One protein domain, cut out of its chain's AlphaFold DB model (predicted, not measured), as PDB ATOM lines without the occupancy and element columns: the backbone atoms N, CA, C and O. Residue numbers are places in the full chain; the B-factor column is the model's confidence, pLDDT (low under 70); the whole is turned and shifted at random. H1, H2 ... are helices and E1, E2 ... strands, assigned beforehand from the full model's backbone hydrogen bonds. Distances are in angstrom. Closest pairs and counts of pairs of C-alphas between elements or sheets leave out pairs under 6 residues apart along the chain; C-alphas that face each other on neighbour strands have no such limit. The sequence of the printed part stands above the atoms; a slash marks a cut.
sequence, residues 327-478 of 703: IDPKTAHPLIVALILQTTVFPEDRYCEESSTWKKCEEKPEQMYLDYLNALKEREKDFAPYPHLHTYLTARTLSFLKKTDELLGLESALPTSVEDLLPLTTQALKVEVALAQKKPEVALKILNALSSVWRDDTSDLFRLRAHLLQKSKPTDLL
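What this domain is: This is residues 327 to 478 of the 703 residues of an uncharacterized protein of Alphaproteobacteria bacterium (UniProt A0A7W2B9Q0). A row of helices lying roughly side by side makes the long axis: H1 and H2 together at one side of H4, H6 at the other side, and H7 beyond H6. Short H5 packs on both H4 and H6, a small hairpin of two strands, E1 and E2, lies at one far end past H1 and H2, and H8 lies loosely by H7 at the other end. The 152 printed residues hold, in order, H1 E1 E2 H2 H3 H4 H5 H6 H7 H8; the class is mostly helix, and the sheet, E1 - E2, is antiparallel. The whole is compact, with a radius of gyration of the C-alphas of 16.9 A and spans of 54 by 37 by 25 A.

Where its parts are: Find C-alpha 334 at (94.154, 124.857, 152.638); there H1 begins and runs to 344, 15.3 A. Next come E1, residues 351 to 353, and E2, residues 358 to 360. H2 covers residues 365 to 378, 20.3 A, and H3 residues 380 to 383. H4 starts at C-alpha 389, (102.344, 125.335, 151.608), and runs to 400, 16.5 A. H5 holds residues 404 to 409. H6, the longest helix, runs from 421 to 436, 22.2 A. H7 spans 440 to 450, 15.1 A, and H8 458 to 467, 14.8 A, ending at C-alpha 467, (120.298, 110.565, 143.054).

How they stand to each other: Look first at H4, the hub, which touches five helices; the helix packing is mostly aligned, with tilts mostly shallow. H1 touches it at Ala 338 and Leu 393, their closest C-alphas at 6.6 A, the same way at 24 degrees. H2 touches it at Tyr 369 and Thr 397, 6.1 A, opposite ways at 28 degrees; H1 and H2 are near each other. H3 and H4 touch only at the corner, and only just, with 3 pairs of C-alphas within 8 A. H4 and H5 form a helical hairpin, closest at Ala 395 and Leu 407, 5.7 A. H6 touches H4 at Thr 426 and Tyr 392, 5.3 A, the same way at a shallow tilt of 24 degrees. H6 and H7 form another helical hairpin, with Val 431 and Ala 443 closest, 4.7 A. H8 is close to but not clearly touching H7. In the hairpin of E1 and E2, N 352 and O 359 are within hydrogen-bond range, 3.4 A. In H1, H2, H4, H5, H6 and H7 every O i to N i+4 pair is within range; in H8 5 of 6 are, and H3 is too short for one.

The domain as a whole: The C-alphas of Ser 355 and Asp 456, the two farthest apart, are 56.4 A apart. The printed part has no cut, and the link from H5 to H6 is long. Confidence is low, under 70, in residues 342 to 364, 418 to 419 and 453 to 478.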
ATOM      1  N   ILE A 327      86.368 118.277 145.377       78.00
ATOM      2  CA  ILE A 327      86.301 119.424 146.274       78.00
ATOM      3  C   ILE A 327      86.612 120.660 145.453       78.00
ATOM      4  O   ILE A 327      87.541 120.647 144.642       78.00
ATOM      5  N   ASP A 328      85.823 121.708 145.673       84.25
ATOM      6  CA  ASP A 328      86.083 123.016 145.099       84.25
ATOM      7  C   ASP A 328      87.320 123.625 145.786       84.25
ATOM      8  O   ASP A 328      87.254 124.002 146.966       84.25
ATOM      9  N   PRO A 329      88.463 123.739 145.082       82.25
ATOM     10  CA  PRO A 329      89.665 124.322 145.657       82.25
ATOM     11  C   PRO A 329      89.487 125.809 145.989       82.25
ATOM     12  O   PRO A 329      90.359 126.371 146.646       82.25
ATOM     13  N   LYS A 330      88.390 126.462 145.572       85.12
ATOM     14  CA  LYS A 330      88.084 127.856 145.916       85.12
ATOM     15  C   LYS A 330      87.473 128.031 147.305       85.12
ATOM     16  O   LYS A 330      87.606 129.102 147.885       85.12
ATOM     17  N   THR A 331      86.821 127.008 147.852       85.06
ATOM     18  CA  THR A 331      86.136 127.107 149.154       85.06
ATOM     19  C   THR A 331      86.745 126.207 150.222       85.06
ATOM     20  O   THR A 331      86.532 126.429 151.412       85.06
ATOM     21  N   ALA A 332      87.527 125.205 149.823       86.06
ATOM     22  CA  ALA A 332      88.085 124.225 150.741       86.06
ATOM     23  C   ALA A 332      89.164 124.788 151.671       86.06
ATOM     24  O   ALA A 332      89.883 125.735 151.338       86.06
ATOM     25  N   HIS A 333      89.333 124.148 152.825       86.44
ATOM     26  CA  HIS A 333      90.423 124.453 153.741       86.44
ATOM     27  C   HIS A 333      91.798 124.169 153.084       86.44
ATOM     28  O   HIS A 333      91.943 123.121 152.446       86.44
ATOM     29  N   PRO A 334      92.832 125.021 153.261       86.69
ATOM     30  CA  PRO A 334      94.154 124.857 152.638       86.69
ATOM     31  C   PRO A 334      94.779 123.458 152.768       86.69
ATOM     32  O   PRO A 334      95.276 122.897 151.793       86.69
ATOM     33  N   LEU A 335      94.708 122.853 153.958       84.31
ATOM     34  CA  LEU A 335      95.220 121.496 154.191       84.31
ATOM     35  C   LEU A 335      94.410 120.407 153.474       84.31
ATOM     36  O   LEU A 335      94.973 119.393 153.081       84.31
ATOM     37  N   ILE A 336      93.112 120.621 153.250       84.75
ATOM     38  CA  ILE A 336      92.281 119.692 152.477       84.75
ATOM     39  C   ILE A 336      92.658 119.781 150.993       84.75
ATOM     40  O   ILE A 336      92.832 118.751 150.349       84.75
ATOM     41  N   VAL A 337      92.886 120.992 150.468       84.12
ATOM     42  CA  VAL A 337      93.439 121.190 149.113       84.12
ATOM     43  C   VAL A 337      94.772 120.453 148.958       84.12
ATOM     44  O   VAL A 337      94.982 119.767 147.958       84.12
ATOM     45  N   ALA A 338      95.642 120.543 149.968       82.75
ATOM     46  CA  ALA A 338      96.922 119.845 149.978       82.75
ATOM     47  C   ALA A 338      96.767 118.321 149.905       82.75
ATOM     48  O   ALA A 338      97.417 117.685 149.076       82.75
ATOM     49  N   LEU A 339      95.880 117.741 150.720       78.50
ATOM     50  CA  LEU A 339      95.602 116.306 150.676       78.50
ATOM     51  C   LEU A 339      95.113 115.855 149.316       78.50
ATOM     52  O   LEU A 339      95.588 114.845 148.818       78.50
ATOM     53  N   ILE A 340      94.158 116.578 148.731       76.62
ATOM     54  CA  ILE A 340      93.600 116.191 147.441       76.62
ATOM     55  C   ILE A 340      94.713 116.206 146.414       76.62
ATOM     56  O   ILE A 340      94.877 115.232 145.699       76.62
ATOM     57  N   LEU A 341      95.529 117.260 146.363       73.62
ATOM     58  CA  LEU A 341      96.667 117.308 145.449       73.62
ATOM     59  C   LEU A 341      97.689 116.194 145.721       73.62
ATOM     60  O   LEU A 341      98.347 115.756 144.787       73.62
ATOM     61  N   GLN A 342      97.812 115.677 146.943       69.00
ATOM     62  CA  GLN A 342      98.634 114.493 147.210       69.00
ATOM     63  C   GLN A 342      97.969 113.184 146.760       69.00
ATOM     64  O   GLN A 342      98.632 112.343 146.157       69.00
ATOM     65  N   THR A 343      96.672 112.999 147.010       63.62
ATOM     66  CA  THR A 343      95.949 111.753 146.702       63.62
ATOM     67  C   THR A 343      95.549 111.646 145.228       63.62
ATOM     68  O   THR A 343      95.451 110.549 144.688       63.62
ATOM     69  N   THR A 344      95.364 112.776 144.541       59.81
ATOM     70  CA  THR A 344      94.950 112.847 143.131       59.81
ATOM     71  C   THR A 344      96.088 112.699 142.130       59.81
ATOM     72  O   THR A 344      95.800 112.391 140.972       59.81
ATOM     73  N   VAL A 345      97.347 112.877 142.563       50.44
ATOM     74  CA  VAL A 345      98.572 112.836 141.732       50.44
ATOM     75  C   VAL A 345      98.996 111.419 141.315       50.44
ATOM     76  O   VAL A 345      99.954 111.264 140.563       50.44
ATOM     77  N   PHE A 346      98.197 110.397 141.629       49.69
ATOM     78  CA  PHE A 346      98.287 109.077 140.994       49.69
ATOM     79  C   PHE A 346      97.146 108.836 139.979       49.69
ATOM     80  O   PHE A 346      96.372 107.893 140.134       49.69
ATOM     81  N   PRO A 347      96.967 109.668 138.927       43.84
ATOM     82  CA  PRO A 347      95.982 109.391 137.885       43.84
ATOM     83  C   PRO A 347      96.410 108.246 136.955       43.84
ATOM     84  O   PRO A 347      95.584 107.793 136.170       43.84
ATOM     85  N   GLU A 348      97.661 107.769 137.027       42.19
ATOM     86  CA  GLU A 348      98.072 106.554 136.306       42.19
ATOM     87  C   GLU A 348      97.323 105.307 136.825       42.19
ATOM     88  O   GLU A 348      97.036 104.426 136.018       42.19
ATOM     89  N   ASP A 349      96.866 105.323 138.089       40.03
ATOM     90  CA  ASP A 349      96.162 104.208 138.746       40.03
ATOM     91  C   ASP A 349      94.704 104.512 139.124       40.03
ATOM     92  O   ASP A 349      94.018 103.667 139.706       40.03
ATOM     93  N   ARG A 350      94.176 105.700 138.790       46.44
ATOM     94  CA  ARG A 350      92.727 105.923 138.873       46.44
ATOM     95  C   ARG A 350      92.056 105.221 137.701       46.44
ATOM     96  O   ARG A 350      91.831 105.796 136.638       46.44
ATOM     97  N   TYR A 351      91.748 103.950 137.916       48.81
ATOM     98  CA  TYR A 351      90.779 103.234 137.116       48.81
ATOM     99  C   TYR A 351      89.377 103.632 137.584       48.81
ATOM    100  O   TYR A 351      89.063 103.562 138.772       48.81
ATOM    101  N   CYS A 352      88.549 104.097 136.652       50.00
ATOM    102  CA  CYS A 352      87.142 104.349 136.919       50.00
ATOM    103  C   CYS A 352      86.400 103.024 136.709       50.00
ATOM    104  O   CYS A 352      86.468 102.442 135.623       50.00
ATOM    105  N   GLU A 353      85.727 102.527 137.747       41.94
ATOM    106  CA  GLU A 353      84.838 101.371 137.634       41.94
ATOM    107  C   GLU A 353      83.565 101.791 136.892       41.94
ATOM    108  O   GLU A 353      82.602 102.273 137.476       41.94
ATOM    109  N   GLU A 354      83.550 101.598 135.575       37.16
ATOM    110  CA  GLU A 354      82.305 101.500 134.821       37.16
ATOM    111  C   GLU A 354      82.259 100.126 134.149       37.16
ATOM    112  O   GLU A 354      82.878  99.881 133.117       37.16
ATOM    113  N   SER A 355      81.487  99.211 134.739       41.16
ATOM    114  CA  SER A 355      81.090  97.920 134.158       41.16
ATOM    115  C   SER A 355      82.233  96.967 133.766       41.16
ATOM    116  O   SER A 355      82.671  96.935 132.623       41.16
ATOM    117  N   SER A 356      82.659  96.079 134.674       43.53
ATOM    118  CA  SER A 356      83.448  94.847 134.396       43.53
ATOM    119  C   SER A 356      84.752  94.974 133.578       43.53
ATOM    120  O   SER A 356      85.409  93.972 133.305       43.53
ATOM    121  N   THR A 357      85.148  96.185 133.197       41.12
ATOM    122  CA  THR A 357      86.348  96.506 132.436       41.12
ATOM    123  C   THR A 357      86.914  97.789 133.018       41.12
ATOM    124  O   THR A 357      86.255  98.825 133.032       41.12
ATOM    125  N   TRP A 358      88.132  97.709 133.543       43.09
ATOM    126  CA  TRP A 358      88.854  98.861 134.059       43.09
ATOM    127  C   TRP A 358      89.197  99.797 132.895       43.09
ATOM    128  O   TRP A 358      90.196  99.611 132.197       43.09
ATOM    129  N   LYS A 359      88.338 100.785 132.630       45.69
ATOM    130  CA  LYS A 359      88.599 101.813 131.624       45.69
ATOM    131  C   LYS A 359      89.340 102.966 132.303       45.69
ATOM    132  O   LYS A 359      88.978 103.416 133.390       45.69
ATOM    133  N   LYS A 360      90.407 103.438 131.660       49.53
ATOM    134  CA  LYS A 360      91.138 104.640 132.081       49.53
ATOM    135  C   LYS A 360      90.136 105.795 132.164       49.53
ATOM    136  O   LYS A 360      89.423 106.011 131.184       49.53
ATOM    137  N   CYS A 361      90.050 106.487 133.301       54.53
ATOM    138  CA  CYS A 361      89.118 107.605 133.463       54.53
ATOM    139  C   CYS A 361      89.280 108.597 132.293       54.53
ATOM    140  O   CYS A 361      90.381 109.087 132.045       54.53
ATOM    141  N   GLU A 362      88.196 108.876 131.560       46.50
ATOM    142  CA  GLU A 362      88.202 109.790 130.403       46.50
ATOM    143  C   GLU A 362      88.327 111.274 130.811       46.50
ATOM    144  O   GLU A 362      88.482 112.146 129.953       46.50
ATOM    145  N   GLU A 363      88.307 111.591 132.113       56.34
ATOM    146  CA  GLU A 363      88.542 112.955 132.583       56.34
ATOM    147  C   GLU A 363      89.968 113.396 132.266       56.34
ATOM    148  O   GLU A 363      90.937 112.827 132.764       56.34
ATOM    149  N   LYS A 364      90.087 114.455 131.455       63.41
ATOM    150  CA  LYS A 364      91.348 115.148 131.183       63.41
ATOM    151  C   LYS A 364      91.874 115.717 132.506       63.41
ATOM    152  O   LYS A 364      91.377 116.764 132.929       63.41
ATOM    153  N   PRO A 365      92.887 115.101 133.144       70.50
ATOM    154  CA  PRO A 365      93.350 115.523 134.467       70.50
ATOM    155  C   PRO A 365      93.815 116.983 134.440       70.50
ATOM    156  O   PRO A 365      93.655 117.720 135.403       70.50
ATOM    157  N   GLU A 366      94.325 117.421 133.289       81.94
ATOM    158  CA  GLU A 366      94.832 118.764 133.029       81.94
ATOM    159  C   GLU A 366      93.855 119.892 133.396       81.94
ATOM    160  O   GLU A 366      94.271 120.841 134.054       81.94
ATOM    161  N   GLN A 367      92.562 119.790 133.053       84.12
ATOM    162  CA  GLN A 367      91.605 120.863 133.367       84.12
ATOM    163  C   GLN A 367      91.410 121.012 134.878       84.12
ATOM    164  O   GLN A 367      91.413 122.128 135.388       84.12
ATOM    165  N   MET A 368      91.331 119.894 135.604       82.56
ATOM    166  CA  MET A 368      91.253 119.911 137.063       82.56
ATOM    167  C   MET A 368      92.481 120.612 137.659       82.56
ATOM    168  O   MET A 368      92.334 121.509 138.481       82.56
ATOM    169  N   TYR A 369      93.697 120.271 137.223       86.31
ATOM    170  CA  TYR A 369      94.902 120.936 137.734       86.31
ATOM    171  C   TYR A 369      94.987 122.417 137.331       86.31
ATOM    172  O   TYR A 369      95.523 123.215 138.096       86.31
ATOM    173  N   LEU A 370      94.437 122.817 136.178       90.06
ATOM    174  CA  LEU A 370      94.303 124.232 135.811       90.06
ATOM    175  C   LEU A 370      93.353 124.974 136.755       90.06
ATOM    176  O   LEU A 370      93.684 126.069 137.213       90.06
ATOM    177  N   ASP A 371      92.211 124.374 137.093       87.50
ATOM    178  CA  ASP A 371      91.251 124.954 138.035       87.50
ATOM    179  C   ASP A 371      91.872 125.094 139.435       87.50
ATOM    180  O   ASP A 371      91.738 126.141 140.071       87.50
ATOM    181  N   TYR A 372      92.640 124.091 139.877       88.94
ATOM    182  CA  TYR A 372      93.409 124.147 141.125       88.94
ATOM    183  C   TYR A 372      94.483 125.234 141.088       88.94
ATOM    184  O   TYR A 372      94.605 125.997 142.044       88.94
ATOM    185  N   LEU A 373      95.236 125.359 139.991       92.75
ATOM    186  CA  LEU A 373      96.247 126.407 139.846       92.75
ATOM    187  C   LEU A 373      95.621 127.806 139.926       92.75
ATOM    188  O   LEU A 373      96.178 128.692 140.574       92.75
ATOM    189  N   ASN A 374      94.466 128.008 139.291       92.56
ATOM    190  CA  ASN A 374      93.739 129.276 139.348       92.56
ATOM    191  C   ASN A 374      93.223 129.560 140.763       92.56
ATOM    192  O   ASN A 374      93.401 130.668 141.263       92.56
ATOM    193  N   ALA A 375      92.662 128.557 141.441       90.81
ATOM    194  CA  ALA A 375      92.211 128.697 142.821       90.81
ATOM    195  C   ALA A 375      93.364 129.013 143.787       90.81
ATOM    196  O   ALA A 375      93.225 129.891 144.634       90.81
ATOM    197  N   LEU A 376      94.526 128.364 143.634       91.81
ATOM    198  CA  LEU A 376      95.724 128.679 144.417       91.81
ATOM    199  C   LEU A 376      96.158 130.136 144.201       91.81
ATOM    200  O   LEU A 376      96.459 130.827 145.170       91.81
ATOM    201  N   LYS A 377      96.143 130.635 142.957       92.38
ATOM    202  CA  LYS A 377      96.466 132.042 142.647       92.38
ATOM    203  C   LYS A 377      95.479 133.025 143.282       92.38
ATOM    204  O   LYS A 377      95.899 134.037 143.830       92.38
ATOM    205  N   GLU A 378      94.181 132.733 143.235       93.25
ATOM    206  CA  GLU A 378      93.139 133.593 143.819       93.25
ATOM    207  C   GLU A 378      93.193 133.630 145.358       93.25
ATOM    208  O   GLU A 378      92.770 134.614 145.967       93.25
ATOM    209  N   ARG A 379      93.722 132.574 145.989       92.00
ATOM    210  CA  ARG A 379      93.619 132.331 147.437       92.00
ATOM    211  C   ARG A 379      94.938 132.360 148.190       92.00
ATOM    212  O   ARG A 379      95.003 131.851 149.301       92.00
ATOM    213  N   GLU A 380      95.983 132.972 147.643       91.44
ATOM    214  CA  GLU A 380      97.304 133.039 148.290       91.44
ATOM    215  C   GLU A 380      97.234 133.491 149.763       91.44
ATOM    216  O   GLU A 380      97.873 132.902 150.634       91.44
ATOM    217  N   LYS A 381      96.368 134.468 150.069       92.38
ATOM    218  CA  LYS A 381      96.166 134.988 151.432       92.38
ATOM    219  C   LYS A 381      95.624 133.950 152.419       92.38
ATOM    220  O   LYS A 381      95.971 134.011 153.596       92.38
ATOM    221  N   ASP A 382      94.826 132.991 151.959       90.44
ATOM    222  CA  ASP A 382      94.231 131.953 152.814       90.44
ATOM    223  C   ASP A 382      95.291 130.967 153.330       90.44
ATOM    224  O   ASP A 382      95.080 130.286 154.331       90.44
ATOM    225  N   PHE A 383      96.449 130.907 152.668       90.44
ATOM    226  CA  PHE A 383      97.580 130.072 153.059       90.44
ATOM    227  C   PHE A 383      98.556 130.781 154.003       90.44
ATOM    228  O   PHE A 383      99.529 130.160 154.420       90.44
ATOM    229  N   ALA A 384      98.305 132.037 154.393       91.06
ATOM    230  CA  ALA A 384      99.160 132.759 155.339       91.06
ATOM    231  C   ALA A 384      99.440 131.992 156.657       91.06
ATOM    232  O   ALA A 384     100.570 132.069 157.138       91.06
ATOM    233  N   PRO A 385      98.497 131.205 157.225       87.94
ATOM    234  CA  PRO A 385      98.770 130.375 158.404       87.94
ATOM    235  C   PRO A 385      99.678 129.158 158.149       87.94
ATOM    236  O   PRO A 385     100.099 128.514 159.107       87.94
ATOM    237  N   TYR A 386      99.959 128.822 156.886       85.88
ATOM    238  CA  TYR A 386     100.708 127.634 156.465       85.88
ATOM    239  C   TYR A 386     101.912 128.042 155.605       85.88
ATOM    240  O   TYR A 386     101.836 127.990 154.369       85.88
ATOM    241  N   PRO A 387     103.033 128.449 156.231       86.88
ATOM    242  CA  PRO A 387     104.225 128.880 155.513       86.88
ATOM    243  C   PRO A 387     104.641 127.865 154.447       86.88
ATOM    244  O   PRO A 387     104.654 126.659 154.686       86.88
ATOM    245  N   HIS A 388     104.969 128.365 153.256       90.12
ATOM    246  CA  HIS A 388     105.450 127.587 152.108       90.12
ATOM    247  C   HIS A 388     104.470 126.571 151.499       90.12
ATOM    248  O   HIS A 388     104.741 126.071 150.406       90.12
ATOM    249  N   LEU A 389     103.320 126.295 152.126       88.06
ATOM    250  CA  LEU A 389     102.344 125.335 151.608       88.06
ATOM    251  C   LEU A 389     101.789 125.774 150.254       88.06
ATOM    252  O   LEU A 389     101.754 124.978 149.320       88.06
ATOM    253  N   HIS A 390     101.407 127.045 150.118       93.81
ATOM    254  CA  HIS A 390     100.920 127.592 148.847       93.81
ATOM    255  C   HIS A 390     101.935 127.423 147.714       93.81
ATOM    256  O   HIS A 390     101.598 126.900 146.649       93.81
ATOM    257  N   THR A 391     103.186 127.811 147.964       94.12
ATOM    258  CA  THR A 391     104.277 127.700 146.994       94.12
ATOM    259  C   THR A 391     104.509 126.245 146.602       94.12
ATOM    260  O   THR A 391     104.614 125.941 145.417       94.12
ATOM    261  N   TYR A 392     104.518 125.335 147.577       90.81
ATOM    262  CA  TYR A 392     104.665 123.902 147.335       90.81
ATOM    263  C   TYR A 392     103.529 123.338 146.471       90.81
ATOM    264  O   TYR A 392     103.788 122.668 145.468       90.81
ATOM    265  N   LEU A 393     102.269 123.635 146.802       90.00
ATOM    266  CA  LEU A 393     101.116 123.160 146.030       90.00
ATOM    267  C   LEU A 393     101.094 123.749 144.617       90.00
ATOM    268  O   LEU A 393     100.790 123.040 143.656       90.00
ATOM    269  N   THR A 394     101.479 125.019 144.475       94.06
ATOM    270  CA  THR A 394     101.639 125.680 143.175       94.06
ATOM    271  C   THR A 394     102.723 124.985 142.354       94.06
ATOM    272  O   THR A 394     102.480 124.615 141.207       94.06
ATOM    273  N   ALA A 395     103.887 124.721 142.951       91.81
ATOM    274  CA  ALA A 395     104.990 124.024 142.301       91.81
ATOM    275  C   ALA A 395     104.589 122.618 141.835       91.81
ATOM    276  O   ALA A 395     104.835 122.240 140.687       91.81
ATOM    277  N   ARG A 396     103.914 121.856 142.701       87.81
ATOM    278  CA  ARG A 396     103.431 120.506 142.390       87.81
ATOM    279  C   ARG A 396     102.418 120.518 141.245       87.81
ATOM    280  O   ARG A 396     102.516 119.700 140.334       87.81
ATOM    281  N   THR A 397     101.495 121.476 141.259       90.12
ATOM    282  CA  THR A 397     100.480 121.647 140.209       90.12
ATOM    283  C   THR A 397     101.114 122.034 138.869       90.12
ATOM    284  O   THR A 397     100.784 121.451 137.838       90.12
ATOM    285  N   LEU A 398     102.077 122.963 138.866       93.00
ATOM    286  CA  LEU A 398     102.823 123.359 137.662       93.00
ATOM    287  C   LEU A 398     103.659 122.207 137.091       93.00
ATOM    288  O   LEU A 398     103.691 122.025 135.872       93.00
ATOM    289  N   SER A 399     104.302 121.421 137.962       87.88
ATOM    290  CA  SER A 399     105.037 120.209 137.587       87.88
ATOM    291  C   SER A 399     104.120 119.211 136.874       87.88
ATOM    292  O   SER A 399     104.427 118.788 135.759       87.88
ATOM    293  N   PHE A 400     102.944 118.923 137.447       85.75
ATOM    294  CA  PHE A 400     101.956 118.026 136.842       85.75
ATOM    295  C   PHE A 400     101.484 118.519 135.464       85.75
ATOM    296  O   PHE A 400     101.457 117.758 134.497       85.75
ATOM    297  N   LEU A 401     101.168 119.812 135.356       89.50
ATOM    298  CA  LEU A 401     100.763 120.459 134.104       89.50
ATOM    299  C   LEU A 401     101.905 120.591 133.083       89.50
ATOM    300  O   LEU A 401     101.697 121.134 132.002       89.50
ATOM    301  N   LYS A 402     103.125 120.150 133.421       90.44
ATOM    302  CA  LYS A 402     104.341 120.319 132.609       90.44
ATOM    303  C   LYS A 402     104.614 121.784 132.235       90.44
ATOM    304  O   LYS A 402     105.306 122.065 131.254       90.44
ATOM    305  N   LYS A 403     104.140 122.731 133.056       94.38
ATOM    306  CA  LYS A 403     104.398 124.178 132.953       94.38
ATOM    307  C   LYS A 403     105.768 124.504 133.535       94.38
ATOM    308  O   LYS A 403     105.926 125.180 134.547       94.38
ATOM    309  N   THR A 404     106.770 123.929 132.891       93.25
ATOM    310  CA  THR A 404     108.141 123.811 133.385       93.25
ATOM    311  C   THR A 404     108.837 125.166 133.545       93.25
ATOM    312  O   THR A 404     109.486 125.386 134.564       93.25
ATOM    313  N   ASP A 405     108.628 126.116 132.631       95.06
ATOM    314  CA  ASP A 405     109.183 127.471 132.771       95.06
ATOM    315  C   ASP A 405     108.509 128.277 133.897       95.06
ATOM    316  O   ASP A 405     109.202 128.954 134.655       95.06
ATOM    317  N   GLU A 406     107.184 128.155 134.071       96.12
ATOM    318  CA  GLU A 406     106.468 128.766 135.207       96.12
ATOM    319  C   GLU A 406     106.972 128.192 136.544       96.12
ATOM    320  O   GLU A 406     107.173 128.939 137.497       96.12
ATOM    321  N   LEU A 407     107.232 126.880 136.614       95.69
ATOM    322  CA  LEU A 407     107.781 126.235 137.810       95.69
ATOM    323  C   LEU A 407     109.203 126.714 138.129       95.69
ATOM    324  O   LEU A 407     109.515 126.998 139.286       95.69
ATOM    325  N   LEU A 408     110.079 126.818 137.126       94.94
ATOM    326  CA  LEU A 408     111.438 127.324 137.336       94.94
ATOM    327  C   LEU A 408     111.439 128.799 137.767       94.94
ATOM    328  O   LEU A 408     112.258 129.183 138.606       94.94
ATOM    329  N   GLY A 409     110.501 129.591 137.237       95.31
ATOM    330  CA  GLY A 409     110.290 130.996 137.588       95.31
ATOM    331  C   GLY A 409     109.550 131.233 138.907       95.31
ATOM    332  O   GLY A 409     109.541 132.364 139.380       95.31
ATOM    333  N   LEU A 410     108.956 130.200 139.515       95.62
ATOM    334  CA  LEU A 410     108.233 130.328 140.778       95.62
ATOM    335  C   LEU A 410     109.182 130.789 141.890       95.62
ATOM    336  O   LEU A 410     110.176 130.112 142.188       95.62
ATOM    337  N   GLU A 411     108.864 131.919 142.515       93.62
ATOM    338  CA  GLU A 411     109.562 132.385 143.708       93.62
ATOM    339  C   GLU A 411     109.311 131.401 144.850       93.62
ATOM    340  O   GLU A 411     108.177 131.154 145.259       93.62
ATOM    341  N   SER A 412     110.385 130.790 145.339       90.12
ATOM    342  CA  SER A 412     110.324 129.799 146.402       90.12
ATOM    343  C   SER A 412     111.468 130.022 147.373       90.12
ATOM    344  O   SER A 412     112.618 130.200 146.960       90.12
ATOM    345  N   ALA A 413     111.148 129.999 148.666       90.44
ATOM    346  CA  ALA A 413     112.148 130.092 149.718       90.44
ATOM    347  C   ALA A 413     113.172 128.955 149.587       90.44
ATOM    348  O   ALA A 413     112.851 127.849 149.132       90.44
ATOM    349  N   LEU A 414     114.413 129.235 149.973       89.25
ATOM    350  CA  LEU A 414     115.360 128.170 150.274       89.25
ATOM    351  C   LEU A 414     114.960 127.560 151.626       89.25
ATOM    352  O   LEU A 414     114.530 128.315 152.501       89.25
ATOM    353  N   PRO A 415     115.059 126.231 151.798       85.69
ATOM    354  CA  PRO A 415     114.927 125.635 153.122       85.69
ATOM    355  C   PRO A 415     115.972 126.249 154.060       85.69
ATOM    356  O   PRO A 415     117.072 126.583 153.623       85.69
ATOM    357  N   THR A 416     115.627 126.439 155.327       85.94
ATOM    358  CA  THR A 416     116.560 126.898 156.365       85.94
ATOM    359  C   THR A 416     117.154 125.737 157.157       85.94
ATOM    360  O   THR A 416     118.252 125.879 157.688       85.94
ATOM    361  N   SER A 417     116.491 124.577 157.147       78.62
ATOM    362  CA  SER A 417     117.007 123.304 157.655       78.62
ATOM    363  C   SER A 417     116.527 122.107 156.813       78.62
ATOM    364  O   SER A 417     115.746 122.266 155.871       78.62
ATOM    365  N   VAL A 418     116.997 120.892 157.122       68.12
ATOM    366  CA  VAL A 418     116.537 119.651 156.459       68.12
ATOM    367  C   VAL A 418     115.077 119.318 156.784       68.12
ATOM    368  O   VAL A 418     114.391 118.692 155.979       68.12
ATOM    369  N   GLU A 419     114.585 119.782 157.930       67.69
ATOM    370  CA  GLU A 419     113.212 119.599 158.398       67.69
ATOM    371  C   GLU A 419     112.206 120.515 157.682       67.69
ATOM    372  O   GLU A 419     110.997 120.276 157.751       67.69
ATOM    373  N   ASP A 420     112.676 121.519 156.929       76.38
ATOM    374  CA  ASP A 420     111.842 122.391 156.096       76.38
ATOM    375  C   ASP A 420     111.385 121.676 154.813       76.38
ATOM    376  O   ASP A 420     111.711 122.053 153.680       76.38
ATOM    377  N   LEU A 421     110.584 120.624 154.992       73.88
ATOM    378  CA  LEU A 421     110.201 119.687 153.936       73.88
ATOM    379  C   LEU A 421     109.492 120.364 152.753       73.88
ATOM    380  O   LEU A 421     109.694 119.956 151.610       73.88
ATOM    381  N   LEU A 422     108.678 121.400 152.982       82.19
ATOM    382  CA  LEU A 422     107.918 122.067 151.915       82.19
ATOM    383  C   LEU A 422     108.823 122.903 150.983       82.19
ATOM    384  O   LEU A 422     108.791 122.663 149.768       82.19
ATOM    385  N   PRO A 423     109.665 123.835 151.486       86.69
ATOM    386  CA  PRO A 423     110.701 124.476 150.676       86.69
ATOM    387  C   PRO A 423     111.637 123.473 150.010       86.69
ATOM    388  O   PRO A 423     111.883 123.578 148.808       86.69
ATOM    389  N   LEU A 424     112.107 122.471 150.756       79.81
ATOM    390  CA  LEU A 424     113.023 121.459 150.243       79.81
ATOM    391  C   LEU A 424     112.426 120.714 149.042       79.81
ATOM    392  O   LEU A 424     113.026 120.679 147.966       79.81
ATOM    393  N   THR A 425     111.207 120.191 149.189       79.06
ATOM    394  CA  THR A 425     110.524 119.465 148.109       79.06
ATOM    395  C   THR A 425     110.236 120.377 146.917       79.06
ATOM    396  O   THR A 425     110.355 119.959 145.766       79.06
ATOM    397  N   THR A 426     109.908 121.649 147.162       88.69
ATOM    398  CA  THR A 426     109.705 122.637 146.093       88.69
ATOM    399  C   THR A 426     110.975 122.833 145.263       88.69
ATOM    400  O   THR A 426     110.918 122.811 144.035       88.69
ATOM    401  N   GLN A 427     112.131 122.983 145.914       89.69
ATOM    402  CA  GLN A 427     113.409 123.125 145.214       89.69
ATOM    403  C   GLN A 427     113.793 121.836 144.477       89.69
ATOM    404  O   GLN A 427     114.248 121.909 143.336       89.69
ATOM    405  N   ALA A 428     113.540 120.662 145.065       83.81
ATOM    406  CA  ALA A 428     113.769 119.375 144.409       83.81
ATOM    407  C   ALA A 428     112.969 119.240 143.097       83.81
ATOM    408  O   ALA A 428     113.546 118.894 142.066       83.81
ATOM    409  N   LEU A 429     111.683 119.620 143.093       84.56
ATOM    410  CA  LEU A 429     110.854 119.643 141.876       84.56
ATOM    411  C   LEU A 429     111.424 120.576 140.798       84.56
ATOM    412  O   LEU A 429     111.399 120.255 139.609       84.56
ATOM    413  N   LYS A 430     111.958 121.738 141.196       92.25
ATOM    414  CA  LYS A 430     112.601 122.675 140.263       92.25
ATOM    415  C   LYS A 430     113.881 122.086 139.667       92.25
ATOM    416  O   LYS A 430     114.125 122.271 138.477       92.25
ATOM    417  N   VAL A 431     114.675 121.355 140.453       84.94
ATOM    418  CA  VAL A 431     115.870 120.663 139.945       84.94
ATOM    419  C   VAL A 431     115.492 119.573 138.945       84.94
ATOM    420  O   VAL A 431     116.054 119.544 137.851       84.94
ATOM    421  N   GLU A 432     114.513 118.730 139.279       80.88
ATOM    422  CA  GLU A 432     114.011 117.672 138.395       80.88
ATOM    423  C   GLU A 432     113.600 118.246 137.032       80.88
ATOM    424  O   GLU A 432     114.048 117.787 135.978       80.88
ATOM    425  N   VAL A 433     112.811 119.321 137.048       87.06
ATOM    426  CA  VAL A 433     112.353 119.977 135.825       87.06
ATOM    427  C   VAL A 433     113.486 120.660 135.057       87.06
ATOM    428  O   VAL A 433     113.515 120.569 133.828       87.06
ATOM    429  N   ALA A 434     114.442 121.300 135.735       83.69
ATOM    430  CA  ALA A 434     115.607 121.890 135.077       83.69
ATOM    431  C   ALA A 434     116.433 120.827 134.335       83.69
ATOM    432  O   ALA A 434     116.817 121.031 133.182       83.69
ATOM    433  N   LEU A 435     116.656 119.666 134.958       81.12
ATOM    434  CA  LEU A 435     117.362 118.545 134.336       81.12
ATOM    435  C   LEU A 435     116.577 117.967 133.153       81.12
ATOM    436  O   LEU A 435     117.153 117.762 132.083       81.12
ATOM    437  N   ALA A 436     115.262 117.782 133.299       79.81
ATOM    438  CA  ALA A 436     114.395 117.317 132.215       79.81
ATOM    439  C   ALA A 436     114.392 118.278 131.009       79.81
ATOM    440  O   ALA A 436     114.369 117.837 129.859       79.81
ATOM    441  N   GLN A 437     114.487 119.589 131.255       86.62
ATOM    442  CA  GLN A 437     114.628 120.620 130.223       86.62
ATOM    443  C   GLN A 437     116.061 120.773 129.674       86.62
ATOM    444  O   GLN A 437     116.295 121.651 128.844       86.62
ATOM    445  N   LYS A 438     117.024 119.946 130.107       88.69
ATOM    446  CA  LYS A 438     118.448 120.060 129.742       88.69
ATOM    447  C   LYS A 438     119.056 121.428 130.099       88.69
ATOM    448  O   LYS A 438     119.881 121.941 129.349       88.69
ATOM    449  N   LYS A 439     118.674 121.988 131.254       85.19
ATOM    450  CA  LYS A 439     119.235 123.208 131.867       85.19
ATOM    451  C   LYS A 439     120.079 122.858 133.113       85.19
ATOM    452  O   LYS A 439     119.698 123.209 134.239       85.19
ATOM    453  N   PRO A 440     121.186 122.097 132.975       80.44
ATOM    454  CA  PRO A 440     121.979 121.612 134.109       80.44
ATOM    455  C   PRO A 440     122.592 122.742 134.948       80.44
ATOM    456  O   PRO A 440     122.791 122.571 136.146       80.44
ATOM    457  N   GLU A 441     122.850 123.910 134.365       85.81
ATOM    458  CA  GLU A 441     123.336 125.099 135.065       85.81
ATOM    459  C   GLU A 441     122.315 125.655 136.068       85.81
ATOM    460  O   GLU A 441     122.690 126.081 137.162       85.81
ATOM    461  N   VAL A 442     121.020 125.596 135.737       86.88
ATOM    462  CA  VAL A 442     119.932 126.002 136.638       86.88
ATOM    463  C   VAL A 442     119.801 124.997 137.778       86.88
ATOM    464  O   VAL A 442     119.752 125.393 138.942       86.88
ATOM    465  N   ALA A 443     119.820 123.701 137.453       78.31
ATOM    466  CA  ALA A 443     119.823 122.621 138.437       78.31
ATOM    467  C   ALA A 443     121.001 122.753 139.415       78.31
ATOM    468  O   ALA A 443     120.806 122.744 140.629       78.31
ATOM    469  N   LEU A 444     122.215 122.958 138.896       76.50
ATOM    470  CA  LEU A 444     123.426 123.106 139.698       76.50
ATOM    471  C   LEU A 444     123.380 124.358 140.582       76.50
ATOM    472  O   LEU A 444     123.797 124.304 141.734       76.50
ATOM    473  N   LYS A 445     122.836 125.475 140.082       87.06
ATOM    474  CA  LYS A 445     122.639 126.690 140.886       87.06
ATOM    475  C   LYS A 445     121.708 126.437 142.075       87.06
ATOM    476  O   LYS A 445     122.022 126.875 143.178       87.06
ATOM    477  N   ILE A 446     120.595 125.729 141.864       84.25
ATOM    478  CA  ILE A 446     119.655 125.378 142.940       84.25
ATOM    479  C   ILE A 446     120.325 124.416 143.930       84.25
ATOM    480  O   ILE A 446     120.281 124.656 145.132       84.25
ATOM    481  N   LEU A 447     121.019 123.383 143.441       80.75
ATOM    482  CA  LEU A 447     121.735 122.428 144.292       80.75
ATOM    483  C   LEU A 447     122.837 123.084 145.126       80.75
ATOM    484  O   LEU A 447     122.995 122.752 146.294       80.75
ATOM    485  N   ASN A 448     123.562 124.051 144.566       80.25
ATOM    486  CA  ASN A 448     124.558 124.828 145.303       80.25
ATOM    487  C   ASN A 448     123.930 125.764 146.343       80.25
ATOM    488  O   ASN A 448     124.565 126.088 147.340       80.25
ATOM    489  N   ALA A 449     122.698 126.226 146.127       84.38
ATOM    490  CA  ALA A 449     121.979 126.985 147.142       84.38
ATOM    491  C   ALA A 449     121.530 126.062 148.286       84.38
ATOM    492  O   ALA A 449     121.751 126.379 149.453       84.38
ATOM    493  N   LEU A 450     120.997 124.881 147.957       80.06
ATOM    494  CA  LEU A 450     120.631 123.855 148.936       80.06
ATOM    495  C   LEU A 450     121.843 123.331 149.715       80.06
ATOM    496  O   LEU A 450     121.740 123.059 150.906       80.06
ATOM    497  N   SER A 451     123.020 123.278 149.085       73.88
ATOM    498  CA  SER A 451     124.241 122.801 149.735       73.88
ATOM    499  C   SER A 451     124.672 123.654 150.932       73.88
ATOM    500  O   SER A 451     125.381 123.177 151.814       73.88
ATOM    501  N   SER A 452     124.234 124.917 150.988       72.94
ATOM    502  CA  SER A 452     124.482 125.798 152.130       72.94
ATOM    503  C   SER A 452     123.639 125.462 153.364       72.94
ATOM    504  O   SER A 452     124.077 125.753 154.472       72.94
ATOM    505  N   VAL A 453     122.490 124.813 153.168       69.56
ATOM    506  CA  VAL A 453     121.537 124.404 154.213       69.56
ATOM    507  C   VAL A 453     121.983 123.105 154.882       69.56
ATOM    508  O   VAL A 453     121.710 122.881 156.053       69.56
ATOM    509  N   TRP A 454     122.726 122.264 154.158       66.31
ATOM    510  CA  TRP A 454     123.169 120.946 154.627       66.31
ATOM    511  C   TRP A 454     124.649 120.895 155.030       66.31
ATOM    512  O   TRP A 454     125.256 119.826 155.021       66.31
ATOM    513  N   ARG A 455     125.274 122.041 155.339       55.25
ATOM    514  CA  ARG A 455     126.718 122.103 155.647       55.25
ATOM    515  C   ARG A 455     127.130 121.320 156.894       55.25
ATOM    516  O   ARG A 455     128.288 120.917 156.951       55.25
ATOM    517  N   ASP A 456     126.202 121.065 157.810       50.50
ATOM    518  CA  ASP A 456     126.474 120.313 159.040       50.50
ATOM    519  C   ASP A 456     126.132 118.814 158.923       50.50
ATOM    520  O   ASP A 456     126.500 118.042 159.802       50.50
ATOM    521  N   ASP A 457     125.522 118.382 157.809       48.91
ATOM    522  CA  ASP A 457     125.162 116.981 157.552       48.91
ATOM    523  C   ASP A 457     125.595 116.568 156.129       48.91
ATOM    524  O   ASP A 457     124.818 116.402 155.183       48.91
ATOM    525  N   THR A 458     126.916 116.472 155.946       45.22
ATOM    526  CA  THR A 458     127.600 116.240 154.654       45.22
ATOM    527  C   THR A 458     127.186 114.943 153.947       45.22
ATOM    528  O   THR A 458     127.370 114.809 152.733       45.22
ATOM    529  N   SER A 459     126.571 114.016 154.681       46.97
ATOM    530  CA  SER A 459     126.016 112.755 154.195       46.97
ATOM    531  C   SER A 459     124.816 112.959 153.252       46.97
ATOM    532  O   SER A 459     124.738 112.312 152.206       46.97
ATOM    533  N   ASP A 460     123.911 113.896 153.543       44.31
ATOM    534  CA  ASP A 460     122.630 114.022 152.824       44.31
ATOM    535  C   ASP A 460     122.727 114.837 151.527       44.31
ATOM    536  O   ASP A 460     122.077 114.534 150.521       44.31
ATOM    537  N   LEU A 461     123.650 115.796 151.501       41.88
ATOM    538  CA  LEU A 461     124.018 116.598 150.332       41.88
ATOM    539  C   LEU A 461     124.689 115.741 149.242       41.88
ATOM    540  O   LEU A 461     124.449 115.942 148.047       41.88
ATOM    541  N   PHE A 462     125.485 114.747 149.647       44.75
ATOM    542  CA  PHE A 462     126.060 113.749 148.741       44.75
ATOM    543  C   PHE A 462     124.989 112.792 148.190       44.75
ATOM    544  O   PHE A 462     124.982 112.508 146.989       44.75
ATOM    545  N   ARG A 463     124.037 112.364 149.034       48.44
ATOM    546  CA  ARG A 463     122.940 111.447 148.671       48.44
ATOM    547  C   ARG A 463     121.970 112.047 147.649       48.44
ATOM    548  O   ARG A 463     121.668 111.394 146.652       48.44
ATOM    549  N   LEU A 464     121.535 113.300 147.824       43.81
ATOM    550  CA  LEU A 464     120.627 113.943 146.862       43.81
ATOM    551  C   LEU A 464     121.324 114.249 145.522       43.81
ATOM    552  O   LEU A 464     120.727 114.102 144.454       43.81
ATOM    553  N   ARG A 465     122.607 114.634 145.561       42.69
ATOM    554  CA  ARG A 465     123.405 114.938 144.363       42.69
ATOM    555  C   ARG A 465     123.666 113.699 143.498       42.69
ATOM    556  O   ARG A 465     123.605 113.813 142.278       42.69
ATOM    557  N   ALA A 466     123.918 112.539 144.107       43.53
ATOM    558  CA  ALA A 466     124.067 111.267 143.392       43.53
ATOM    559  C   ALA A 466     122.740 110.793 142.769       43.53
ATOM    560  O   ALA A 466     122.714 110.311 141.639       43.53
ATOM    561  N   HIS A 467     121.627 111.005 143.473       48.09
ATOM    562  CA  HIS A 467     120.298 110.565 143.054       48.09
ATOM    563  C   HIS A 467     119.733 111.364 141.863       48.09
ATOM    564  O   HIS A 467     119.213 110.793 140.905       48.09
ATOM    565  N   LEU A 468     119.914 112.689 141.853       41.47
ATOM    566  CA  LEU A 468     119.460 113.560 140.758       41.47
ATOM    567  C   LEU A 468     120.207 113.326 139.431       41.47
ATOM    568  O   LEU A 468     119.726 113.729 138.373       41.47
ATOM    569  N   LEU A 469     121.361 112.655 139.466       42.59
ATOM    570  CA  LEU A 469     122.130 112.282 138.276       42.59
ATOM    571  C   LEU A 469     121.660 110.958 137.631       42.59
ATOM    572  O   LEU A 469     122.074 110.675 136.509       42.59
ATOM    573  N   GLN A 470     120.772 110.179 138.271       42.81
ATOM    574  CA  GLN A 470     120.435 108.799 137.864       42.81
ATOM    575  C   GLN A 470     119.113 108.577 137.085       42.81
ATOM    576  O   GLN A 470     118.764 107.437 136.810       42.81
ATOM    577  N   LYS A 471     118.394 109.609 136.615       42.56
ATOM    578  CA  LYS A 471     117.228 109.464 135.691       42.56
ATOM    579  C   LYS A 471     116.068 108.526 136.134       42.56
ATOM    580  O   LYS A 471     115.259 108.148 135.286       42.56
ATOM    581  N   SER A 472     115.900 108.182 137.410       38.69
ATOM    582  CA  SER A 472     114.732 107.418 137.894       38.69
ATOM    583  C   SER A 472     113.634 108.322 138.487       38.69
ATOM    584  O   SER A 472     113.897 109.444 138.920       38.69
ATOM    585  N   LYS A 473     112.366 107.872 138.426       40.31
ATOM    586  CA  LYS A 473     111.174 108.637 138.851       40.31
ATOM    587  C   LYS A 473     111.144 108.808 140.392       40.31
ATOM    588  O   LYS A 473     111.176 107.798 141.086       40.31
ATOM    589  N   PRO A 474     110.988 110.026 140.952       38.78
ATOM    590  CA  PRO A 474     111.115 110.282 142.402       38.78
ATOM    591  C   PRO A 474     109.940 109.832 143.293       38.78
ATOM    592  O   PRO A 474     109.961 110.067 144.499       38.78
ATOM    593  N   THR A 475     108.869 109.251 142.748       36.62
ATOM    594  CA  THR A 475     107.672 108.884 143.535       36.62
ATOM    595  C   THR A 475     107.893 107.708 144.487       36.62
ATOM    596  O   THR A 475     107.181 107.610 145.484       36.62
ATOM    597  N   ASP A 476     108.915 106.890 144.244       37.03
ATOM    598  CA  ASP A 476     109.274 105.741 145.087       37.03
ATOM    599  C   ASP A 476     110.098 106.158 146.329       37.03
ATOM    600  O   ASP A 476     110.328 105.372 147.244       37.03
ATOM    601  N   LEU A 477     110.505 107.433 146.404       38.31
ATOM    602  CA  LEU A 477     111.552 107.918 147.304       38.31
ATOM    603  C   LEU A 477     111.125 108.106 148.768       38.31
ATOM    604  O   LEU A 477     111.967 108.096 149.654       38.31
ATOM    605  N   LEU A 478     109.837 108.297 149.060       35.19
ATOM    606  CA  LEU A 478     109.389 108.614 150.427       35.19
ATOM    607  C   LEU A 478     109.081 107.380 151.285       35.19
ATOM    608  O   LEU A 478     108.795 107.536 152.470       35.19
TER     609      LEU A 478